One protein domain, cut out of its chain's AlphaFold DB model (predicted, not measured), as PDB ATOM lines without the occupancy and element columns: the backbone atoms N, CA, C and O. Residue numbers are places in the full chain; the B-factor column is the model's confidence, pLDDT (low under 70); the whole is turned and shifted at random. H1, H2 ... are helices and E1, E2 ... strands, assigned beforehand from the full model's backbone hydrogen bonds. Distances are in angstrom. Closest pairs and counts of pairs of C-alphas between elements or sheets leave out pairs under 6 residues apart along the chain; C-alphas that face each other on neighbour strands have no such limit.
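AT A GLANCE: This is residues 24 to 94 of the 102 residues of an uncharacterized protein of Crocinitomicaceae bacterium (UniProt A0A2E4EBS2). A small, strongly twisted sheet of three strands has one long helix, H1, laid along one face, and the stretch after E3, residues 69 to 94, folds back past the sheet away from H1. This stretch holds two short helices, H2 near E1 and E2, and H3 beside E3. The printed part has 71 residues with three named strands and three named helices, in the order E1, E2, H1, E3, H2, H3; the sheet runs E2, E1, E3, all antiparallel. The class is mixed, helices and strands. The whole is compact, with a radius of gyration of the C-alphas of 11.6 A and spans of 34 by 25 by 18 A.

IN THESE COORDINATES: E1, residues 24 to 30, begins at C-alpha 24 at (37.757, 8.453, -36.325) and is 18.5 A long. E2, residues 36 to 40, is 11.3 A long. H1, residues 43 to 57, is 20.5 A long and begins at C-alpha 43 at (30.658, 16.614, -36.136). E3, residues 61 to 68, is 21.3 A long and bends by 53 degrees at residue 64. H2 is residues 75 to 78. H3, residues 87 to 92, ends at C-alpha 92 at (48.407, 16.625, -30.115).

HOW THE PARTS SIT: E1 is the inner strand, and E2 and E3 are edge strands. E1 and E2 form a hairpin, antiparallel at 140 degrees, with N 28 and O 38 2.8 A apart, within hydrogen-bond range. E1 and E3 are antiparallel at 143 degrees, with N 27 and O 64 2.8 A apart and N 62 and O 29 2.8 A apart, both within range. H1 is on the sheet at a height of 7.9 A over the sheet, and the two form two layers, a helix on one face of a sheet. It lies over E1 and E3 and runs along the strands, at 17 degrees to E1 on the local plane. The closest C-alphas of H1 and E3 are those of Ala 50 and Ala 61, 5.1 A apart. E2, H1 and E3 form a split strand-helix-strand unit, two strands of one sheet that are not neighbours, with a helix between them along the chain and E1 between them in the sheet, and its crossover is right-handed. H2 only grazes the sheet with its residues 75 to 78; the closest C-alphas of E2 and H2 are those of Thr 39 and Pro 75, 6.3 A apart. H3 only grazes it with residues 87 to 89; the closest C-alphas of E3 and H3 are those of Arg 67 and Gln 88, 6.4 A apart. H1 is apart from H2 and from H3, and H2 and H3 are apart. In H1 and H3 every O i to N i+4 pair is within hydrogen-bond range; H2 is too short for such a pair, and its 1 O i to N i+3 pair is within range.

THE WHOLE: The two C-alphas farthest apart are those of Asp 56 and His 69, 34.0 A. The printed part has no cut. The links E1 to E2, E2 to H1 and H1 to E3 are tight, those from E3 to H2 and H2 to H3 are short, and no link is long. The mean pLDDT of the printed part is 91.9, and no printed residue is under 70.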
ATOM      1  N   THR A  24      38.104   7.152 -36.889       88.88
ATOM      2  CA  THR A  24      37.757   8.453 -36.325       88.88
ATOM      3  C   THR A  24      36.311   8.408 -35.869       88.88
ATOM      4  O   THR A  24      35.438   8.083 -36.675       88.88
ATOM      5  N   TYR A  25      36.052   8.740 -34.607       91.56
ATOM      6  CA  TYR A  25      34.696   8.912 -34.081       91.56
ATOM      7  C   TYR A  25      34.491  10.345 -33.614       91.56
ATOM      8  O   TYR A  25      35.335  10.888 -32.905       91.56
ATOM      9  N   CYS A  26      33.355  10.934 -33.991       94.81
ATOM     10  CA  CYS A  26      32.911  12.204 -33.428       94.81
ATOM     11  C   CYS A  26      32.393  11.943 -32.011       94.81
ATOM     12  O   CYS A  26      31.487  11.129 -31.808       94.81
ATOM     13  N   VAL A  27      32.977  12.620 -31.032       96.19
ATOM     14  CA  VAL A  27      32.669  12.480 -29.610       96.19
ATOM     15  C   VAL A  27      32.227  13.808 -29.030       96.19
ATOM     16  O   VAL A  27      32.549  14.874 -29.548       96.19
ATOM     17  N   VAL A  28      31.508  13.727 -27.918       97.06
ATOM     18  CA  VAL A  28      31.227  14.859 -27.044       97.06
ATOM     19  C   VAL A  28      31.847  14.558 -25.695       97.06
ATOM     20  O   VAL A  28      31.539  13.516 -25.123       97.06
ATOM     21  N   PHE A  29      32.702  15.438 -25.182       96.69
ATOM     22  CA  PHE A  29      33.403  15.237 -23.915       96.69
ATOM     23  C   PHE A  29      33.312  16.461 -23.003       96.69
ATOM     24  O   PHE A  29      33.145  17.586 -23.472       96.69
ATOM     25  N   GLU A  30      33.420  16.259 -21.692       96.25
ATOM     26  CA  GLU A  30      33.492  17.356 -20.723       96.25
ATOM     27  C   GLU A  30      34.899  17.976 -20.703       96.25
ATOM     28  O   GLU A  30      35.893  17.284 -20.471       96.25
ATOM     29  N   ARG A  31      34.993  19.302 -20.883       91.69
ATOM     30  CA  ARG A  31      36.274  20.027 -21.005       91.69
ATOM     31  C   ARG A  31      37.222  19.809 -19.820       91.69
ATOM     32  O   ARG A  31      38.434  19.749 -20.004       91.69
ATOM     33  N   SER A  32      36.689  19.752 -18.601       90.25
ATOM     34  CA  SER A  32      37.476  19.716 -17.360       90.25
ATOM     35  C   SER A  32      38.024  18.320 -17.046       90.25
ATOM     36  O   SER A  32      39.179  18.181 -16.640       90.25
ATOM     37  N   THR A  33      37.206  17.284 -17.231       92.81
ATOM     38  CA  THR A  33      37.519  15.894 -16.870       92.81
ATOM     39  C   THR A  33      38.067  15.083 -18.040       92.81
ATOM     40  O   THR A  33      38.682  14.036 -17.812       92.81
ATOM     41  N   LEU A  34      37.867  15.580 -19.267       94.25
ATOM     42  CA  LEU A  34      38.088  14.891 -20.535       94.25
ATOM     43  C   LEU A  34      37.237  13.629 -20.718       94.25
ATOM     44  O   LEU A  34      37.564  12.800 -21.565       94.25
ATOM     45  N   GLU A  35      36.174  13.455 -19.932       96.44
ATOM     46  CA  GLU A  35      35.298  12.289 -20.018       96.44
ATOM     47  C   GLU A  35      34.383  12.372 -21.242       96.44
ATOM     48  O   GLU A  35      33.692  13.370 -21.446       96.44
ATOM     49  N   ILE A  36      34.363  11.310 -22.046       96.94
ATOM     50  CA  ILE A  36      33.488  11.162 -23.210       96.94
ATOM     51  C   ILE A  36      32.058  10.902 -22.724       96.94
ATOM     52  O   ILE A  36      31.759   9.865 -22.138       96.94
ATOM     53  N   LEU A  37      31.154  11.827 -23.024       96.75
ATOM     54  CA  LEU A  37      29.748  11.801 -22.621       96.75
ATOM     55  C   LEU A  37      28.842  11.166 -23.681       96.75
ATOM     56  O   LEU A  37      27.809  10.588 -23.345       96.75
ATOM     57  N   ALA A  38      29.192  11.311 -24.960       96.38
ATOM     58  CA  ALA A  38      28.415  10.790 -26.080       96.38
ATOM     59  C   ALA A  38      29.273  10.623 -27.342       96.38
ATOM     60  O   ALA A  38      30.376  11.159 -27.445       96.38
ATOM     61  N   THR A  39      28.725   9.915 -28.328       95.69
ATOM     62  CA  THR A  39      29.289   9.780 -29.678       95.69
ATOM     63  C   THR A  39      28.241  10.141 -30.720       95.69
ATOM     64  O   THR A  39      27.055   9.899 -30.492       95.69
ATOM     65  N   ALA A  40      28.665  10.631 -31.881       94.75
ATOM     66  CA  ALA A  40      27.772  10.950 -32.987       94.75
ATOM     67  C   ALA A  40      28.332  10.480 -34.335       94.75
ATOM     68  O   ALA A  40      29.526  10.215 -34.477       94.75
ATOM     69  N   GLY A  41      27.454  10.372 -35.335       90.75
ATOM     70  CA  GLY A  41      27.852  10.000 -36.695       90.75
ATOM     71  C   GLY A  41      28.576  11.122 -37.440       90.75
ATOM     72  O   GLY A  41      29.342  10.849 -38.362       90.75
ATOM     73  N   THR A  42      28.345  12.376 -37.045       93.38
ATOM     74  CA  THR A  42      28.953  13.556 -37.660       93.38
ATOM     75  C   THR A  42      29.351  14.591 -36.611       93.38
ATOM     76  O   THR A  42      28.823  14.612 -35.497       93.38
ATOM     77  N   HIS A  43      30.254  15.497 -36.989       94.12
ATOM     78  CA  HIS A  43      30.658  16.614 -36.136       94.12
ATOM     79  C   HIS A  43      29.486  17.567 -35.837       94.12
ATOM     80  O   HIS A  43      29.382  18.101 -34.735       94.12
ATOM     81  N   ASN A  44      28.573  17.769 -36.795       95.94
ATOM     82  CA  ASN A  44      27.404  18.631 -36.600       95.94
ATOM     83  C   ASN A  44      26.460  18.058 -35.538       95.94
ATOM     84  O   ASN A  44      26.049  18.785 -34.637       95.94
ATOM     85  N   ASP A  45      26.187  16.753 -35.604       96.94
ATOM     86  CA  ASP A  45      25.353  16.070 -34.613       96.94
ATOM     87  C   ASP A  45      26.015  16.103 -33.227       96.94
ATOM     88  O   ASP A  45      25.356  16.359 -32.221       96.94
ATOM     89  N   ALA A  46      27.337  15.904 -33.160       96.75
ATOM     90  CA  ALA A  46      28.090  16.025 -31.912       96.75
ATOM     91  C   ALA A  46      27.975  17.439 -31.318       96.75
ATOM     92  O   ALA A  46      27.761  17.589 -30.115       96.75
ATOM     93  N   GLN A  47      28.056  18.483 -32.148       97.12
ATOM     94  CA  GLN A  47      27.904  19.865 -31.697       97.12
ATOM     95  C   GLN A  47      26.491  20.150 -31.168       97.12
ATOM     96  O   GLN A  47      26.340  20.848 -30.163       97.12
ATOM     97  N   GLU A  48      25.458  19.608 -31.813       97.75
ATOM     98  CA  GLU A  48      24.076  19.719 -31.337       97.75
ATOM     99  C   GLU A  48      23.901  19.037 -29.971       97.75
ATOM    100  O   GLU A  48      23.350  19.637 -29.043       97.75
ATOM    101  N   ILE A  49      24.462  17.834 -29.804       97.31
ATOM    102  CA  ILE A  49      24.464  17.104 -28.530       97.31
ATOM    103  C   ILE A  49      25.204  17.896 -27.442       97.31
ATOM    104  O   ILE A  49      24.686  18.036 -26.334       97.31
ATOM    105  N   ALA A  50      26.383  18.450 -27.741       97.12
ATOM    106  CA  ALA A  50      27.150  19.265 -26.797       97.12
ATOM    107  C   ALA A  50      26.348  20.488 -26.318       97.12
ATOM    108  O   ALA A  50      26.272  20.763 -25.118       97.12
ATOM    109  N   ASN A  51      25.673  21.173 -27.247       97.00
ATOM    110  CA  ASN A  51      24.820  22.317 -26.930       97.00
ATOM    111  C   ASN A  51      23.629  21.917 -26.041       97.00
ATOM    112  O   ASN A  51      23.346  22.609 -25.061       97.00
ATOM    113  N   SER A  52      22.957  20.798 -26.336       97.38
ATOM    114  CA  SER A  52      21.868  20.272 -25.495       97.38
ATOM    115  C   SER A  52      22.362  19.921 -24.091       97.38
ATOM    116  O   SER A  52      21.763  20.356 -23.109       97.38
ATOM    117  N   ILE A  53      23.509  19.244 -23.964       96.50
ATOM    118  CA  ILE A  53      24.113  18.916 -22.664       96.50
ATOM    119  C   ILE A  53      24.378  20.182 -21.837       96.50
ATOM    120  O   ILE A  53      24.077  20.210 -20.640       96.50
ATOM    121  N   TYR A  54      24.886  21.246 -22.459       95.12
ATOM    122  CA  TYR A  54      25.083  22.516 -21.768       95.12
ATOM    123  C   TYR A  54      23.755  23.150 -21.326       95.12
ATOM    124  O   TYR A  54      23.625  23.593 -20.181       95.12
ATOM    125  N   VAL A  55      22.742  23.186 -22.197       96.06
ATOM    126  CA  VAL A  55      21.429  23.765 -21.869       96.06
ATOM    127  C   VAL A  55      20.773  23.015 -20.709       96.06
ATOM    128  O   VAL A  55      20.366  23.666 -19.739       96.06
ATOM    129  N   ASP A  56      20.759  21.685 -20.773       96.00
ATOM    130  CA  ASP A  56      19.984  20.819 -19.882       96.00
ATOM    131  C   ASP A  56      20.708  20.506 -18.568       96.00
ATOM    132  O   ASP A  56      20.082  20.445 -17.509       96.00
ATOM    133  N   LYS A  57      22.033  20.315 -18.615       95.12
ATOM    134  CA  LYS A  57      22.836  19.847 -17.471       95.12
ATOM    135  C   LYS A  57      23.849  20.869 -16.964       95.12
ATOM    136  O   LYS A  57      24.447  20.637 -15.918       95.12
ATOM    137  N   LYS A  58      24.050  21.986 -17.678       95.56
ATOM    138  CA  LYS A  58      25.089  22.995 -17.379       95.56
ATOM    139  C   LYS A  58      26.512  22.421 -17.356       95.56
ATOM    140  O   LYS A  58      27.376  22.950 -16.663       95.56
ATOM    141  N   ILE A  59      26.753  21.362 -18.128       95.88
ATOM    142  CA  ILE A  59      28.083  20.773 -18.316       95.88
ATOM    143  C   ILE A  59      28.752  21.453 -19.515       95.88
ATOM    144  O   ILE A  59      28.134  21.580 -20.573       95.88
ATOM    145  N   ASP A  60      30.004  21.885 -19.351       95.38
ATOM    146  CA  ASP A  60      30.830  22.452 -20.426       95.38
ATOM    147  C   ASP A  60      31.349  21.329 -21.336       95.38
ATOM    148  O   ASP A  60      32.457  20.809 -21.170       95.38
ATOM    149  N   ALA A  61      30.479  20.900 -22.248       96.12
ATOM    150  CA  ALA A  61      30.742  19.840 -23.205       96.12
ATOM    151  C   ALA A  61      31.269  20.398 -24.537       96.12
ATOM    152  O   ALA A  61      30.798  21.425 -25.028       96.12
ATOM    153  N   ILE A  62      32.221  19.691 -25.143       95.44
ATOM    154  CA  ILE A  62      32.843  20.026 -26.429       95.44
ATOM    155  C   ILE A  62      32.664  18.857 -27.390       95.44
ATOM    156  O   ILE A  62      32.784  17.705 -26.977       95.44
ATOM    157  N   ALA A  63      32.404  19.159 -28.661       96.19
ATOM    158  CA  ALA A  63      32.454  18.192 -29.748       96.19
ATOM    159  C   ALA A  63      33.853  18.164 -30.385       96.19
ATOM    160  O   ALA A  63      34.407  19.225 -30.666       96.19
ATOM    161  N   ASP A  64      34.402  16.971 -30.605       94.06
ATOM    162  CA  ASP A  64      35.685  16.771 -31.295       94.06
ATOM    163  C   ASP A  64      35.790  15.332 -31.833       94.06
ATOM    164  O   ASP A  64      34.823  14.566 -31.809       94.06
ATOM    165  N   GLU A  65      36.961  14.948 -32.324       92.38
ATOM    166  CA  GLU A  65      37.270  13.630 -32.850       92.38
ATOM    167  C   GLU A  65      38.216  12.849 -31.929       92.38
ATOM    168  O   GLU A  65      39.228  13.360 -31.458       92.38
ATOM    169  N   VAL A  66      37.945  11.554 -31.749       91.50
ATOM    170  CA  VAL A  66      38.953  10.598 -31.263       91.50
ATOM    171  C   VAL A  66      39.417   9.709 -32.388       91.50
ATOM    172  O   VAL A  66      38.623   9.276 -33.228       91.50
ATOM    173  N   ARG A  67      40.715   9.413 -32.374       89.62
ATOM    174  CA  ARG A  67      41.377   8.619 -33.400       89.62
ATOM    175  C   ARG A  67      42.188   7.492 -32.790       89.62
ATOM    176  O   ARG A  67      42.876   7.684 -31.790       89.62
ATOM    177  N   PHE A  68      42.077   6.310 -33.384       86.69
ATOM    178  CA  PHE A  68      42.749   5.101 -32.909       86.69
ATOM    179  C   PHE A  68      42.828   4.043 -34.016       86.69
ATOM    180  O   PHE A  68      42.100   4.091 -35.008       86.69
ATOM    181  N   HIS A  69      43.735   3.083 -33.853       83.62
ATOM    182  CA  HIS A  69      44.004   2.045 -34.854       83.62
ATOM    183  C   HIS A  69      43.229   0.740 -34.627       83.62
ATOM    184  O   HIS A  69      43.053  -0.031 -35.568       83.62
ATOM    185  N   ASP A  70      42.773   0.496 -33.397       80.69
ATOM    186  CA  ASP A  70      42.082  -0.732 -33.000       80.69
ATOM    187  C   ASP A  70      40.670  -0.801 -33.608       80.69
ATOM    188  O   ASP A  70      39.821   0.057 -33.370       80.69
ATOM    189  N   ASP A  71      40.404  -1.823 -34.418       76.62
ATOM    190  CA  ASP A  71      39.134  -2.003 -35.116       76.62
ATOM    191  C   ASP A  71      38.054  -2.711 -34.283       76.62
ATOM    192  O   ASP A  71      36.876  -2.709 -34.669       76.62
ATOM    193  N   SER A  72      38.429  -3.245 -33.120       80.19
ATOM    194  CA  SER A  72      37.524  -3.882 -32.163       80.19
ATOM    195  C   SER A  72      36.760  -2.874 -31.295       80.19
ATOM    196  O   SER A  72      35.706  -3.200 -30.739       80.19
ATOM    197  N   ILE A  73      37.242  -1.631 -31.211       81.06
ATOM    198  CA  ILE A  73      36.603  -0.567 -30.433       81.06
ATOM    199  C   ILE A  73      35.354  -0.065 -31.173       81.06
ATOM    200  O   ILE A  73      35.421   0.427 -32.301       81.06
ATOM    201  N   ASN A  74      34.199  -0.184 -30.513       83.56
ATOM    202  CA  ASN A  74      32.910   0.346 -30.957       83.56
ATOM    203  C   ASN A  74      32.648   1.722 -30.307       83.56
ATOM    204  O   ASN A  74      33.059   1.910 -29.160       83.56
ATOM    205  N   PRO A  75      31.925   2.655 -30.964       81.31
ATOM    206  CA  PRO A  75      31.566   3.947 -30.371       81.31
ATOM    207  C   PRO A  75      30.936   3.861 -28.974       81.31
ATOM    208  O   PRO A  75      31.195   4.706 -28.125       81.31
ATOM    209  N   ILE A  76      30.151   2.822 -28.679       84.94
ATOM    210  CA  ILE A  76      29.540   2.693 -27.348       84.94
ATOM    211  C   ILE A  76      30.556   2.345 -26.254       84.94
ATOM    212  O   ILE A  76      30.354   2.692 -25.095       84.94
ATOM    213  N   ASN A  77      31.665   1.697 -26.621       87.62
ATOM    214  CA  ASN A  77      32.688   1.259 -25.674       87.62
ATOM    215  C   ASN A  77      33.534   2.428 -25.158       87.62
ATOM    216  O   ASN A  77      34.198   2.271 -24.141       87.62
ATOM    217  N   ILE A  78      33.533   3.568 -25.859       90.88
ATOM    218  CA  ILE A  78      34.346   4.733 -25.491       90.88
ATOM    219  C   ILE A  78      33.603   5.734 -24.602       90.88
ATOM    220  O   ILE A  78      34.226   6.642 -24.064       90.88
ATOM    221  N   ILE A  79      32.291   5.580 -24.408       94.25
ATOM    222  CA  ILE A  79      31.528   6.433 -23.489       94.25
ATOM    223  C   ILE A  79      32.005   6.171 -22.050       94.25
ATOM    224  O   ILE A  79      32.098   5.023 -21.619       94.25
ATOM    225  N   GLY A  80      32.324   7.237 -21.314       93.44
ATOM    226  CA  GLY A  80      32.918   7.198 -19.973       93.44
ATOM    227  C   GLY A  80      34.447   7.057 -19.954       93.44
ATOM    228  O   GLY A  80      35.061   7.183 -18.894       93.44
ATOM    229  N   MET A  81      35.092   6.819 -21.104       93.88
ATOM    230  CA  MET A  81      36.554   6.899 -21.210       93.88
ATOM    231  C   MET A  81      37.020   8.356 -21.193       93.88
ATOM    232  O   MET A  81      36.251   9.274 -21.475       93.88
ATOM    233  N   LYS A  82      38.303   8.574 -20.888       93.62
ATOM    234  CA  LYS A  82      38.921   9.904 -20.939       93.62
ATOM    235  C   LYS A  82      39.712  10.092 -22.221       93.62
ATOM    236  O   LYS A  82      40.443   9.188 -22.614       93.62
ATOM    237  N   LEU A  83      39.677  11.290 -22.809       92.00
ATOM    238  CA  LEU A  83      40.499  11.603 -23.987       92.00
ATOM    239  C   LEU A  83      42.001  11.397 -23.745       92.00
ATOM    240  O   LEU A  83      42.722  11.019 -24.661       92.00
ATOM    241  N   SER A  84      42.476  11.552 -22.506       90.44
ATOM    242  CA  SER A  84      43.868  11.261 -22.136       90.44
ATOM    243  C   SER A  84      44.266   9.782 -22.256       90.44
ATOM    244  O   SER A  84      45.447   9.469 -22.195       90.44
ATOM    245  N   GLN A  85      43.314   8.865 -22.449       89.06
ATOM    246  CA  GLN A  85      43.587   7.450 -22.725       89.06
ATOM    247  C   GLN A  85      43.854   7.180 -24.215       89.06
ATOM    248  O   GLN A  85      44.242   6.068 -24.569       89.06
ATOM    249  N   PHE A  86      43.659   8.173 -25.089       88.81
ATOM    250  CA  PHE A  86      43.866   8.050 -26.529       88.81
ATOM    251  C   PHE A  86      45.202   8.689 -26.923       88.81
ATOM    252  O   PHE A  86      45.396   9.898 -26.793       88.81
ATOM    253  N   GLU A  87      46.118   7.869 -27.443       86.56
ATOM    254  CA  GLU A  87      47.501   8.256 -27.764       86.56
ATOM    255  C   GLU A  87      47.586   9.484 -28.681       86.56
ATOM    256  O   GLU A  87      48.397  10.385 -28.450       86.56
ATOM    257  N   GLN A  88      46.718   9.563 -29.693       87.12
ATOM    258  CA  GLN A  88      46.705  10.699 -30.610       87.12
ATOM    259  C   GLN A  88      46.341  12.009 -29.905       87.12
ATOM    260  O   GLN A  88      47.028  13.010 -30.094       87.12
ATOM    261  N   PHE A  89      45.318  11.996 -29.048       88.56
ATOM    262  CA  PHE A  89      44.905  13.192 -28.317       88.56
ATOM    263  C   PHE A  89      46.027  13.694 -27.398       88.56
ATOM    264  O   PHE A  89      46.315  14.890 -27.373       88.56
ATOM    265  N   VAL A  90      46.708  12.777 -26.701       87.62
ATOM    266  CA  VAL A  90      47.874  13.084 -25.855       87.62
ATOM    267  C   VAL A  90      49.017  13.693 -26.668       87.62
ATOM    268  O   VAL A  90      49.612  14.686 -26.247       87.62
ATOM    269  N   THR A  91      49.297  13.130 -27.844       86.81
ATOM    270  CA  THR A  91      50.357  13.600 -28.747       86.81
ATOM    271  C   THR A  91      50.081  15.009 -29.277       86.81
ATOM    272  O   THR A  91      50.998  15.820 -29.381       86.81
ATOM    273  N   GLU A  92      48.822  15.317 -29.595       87.25
ATOM    274  CA  GLU A  92      48.407  16.625 -30.115       87.25
ATOM    275  C   GLU A  92      48.278  17.692 -29.016       87.25
ATOM    276  O   GLU A  92      48.474  18.880 -29.279       87.25
ATOM    277  N   HIS A  93      48.022  17.280 -27.770       86.19
ATOM    278  CA  HIS A  93      47.781  18.177 -26.637       86.19
ATOM    279  C   HIS A  93      48.752  17.950 -25.461       86.19
ATOM    280  O   HIS A  93      48.311  17.819 -24.313       86.19
ATOM    281  N   PRO A  94      50.083  17.991 -25.679       84.56
ATOM    282  CA  PRO A  94      51.069  17.627 -24.656       84.56
ATOM    283  C   PRO A  94      51.056  18.550 -23.427       84.56
ATOM    284  O   PRO A  94      51.514  18.165 -22.357       84.56
TER     285      PRO A  94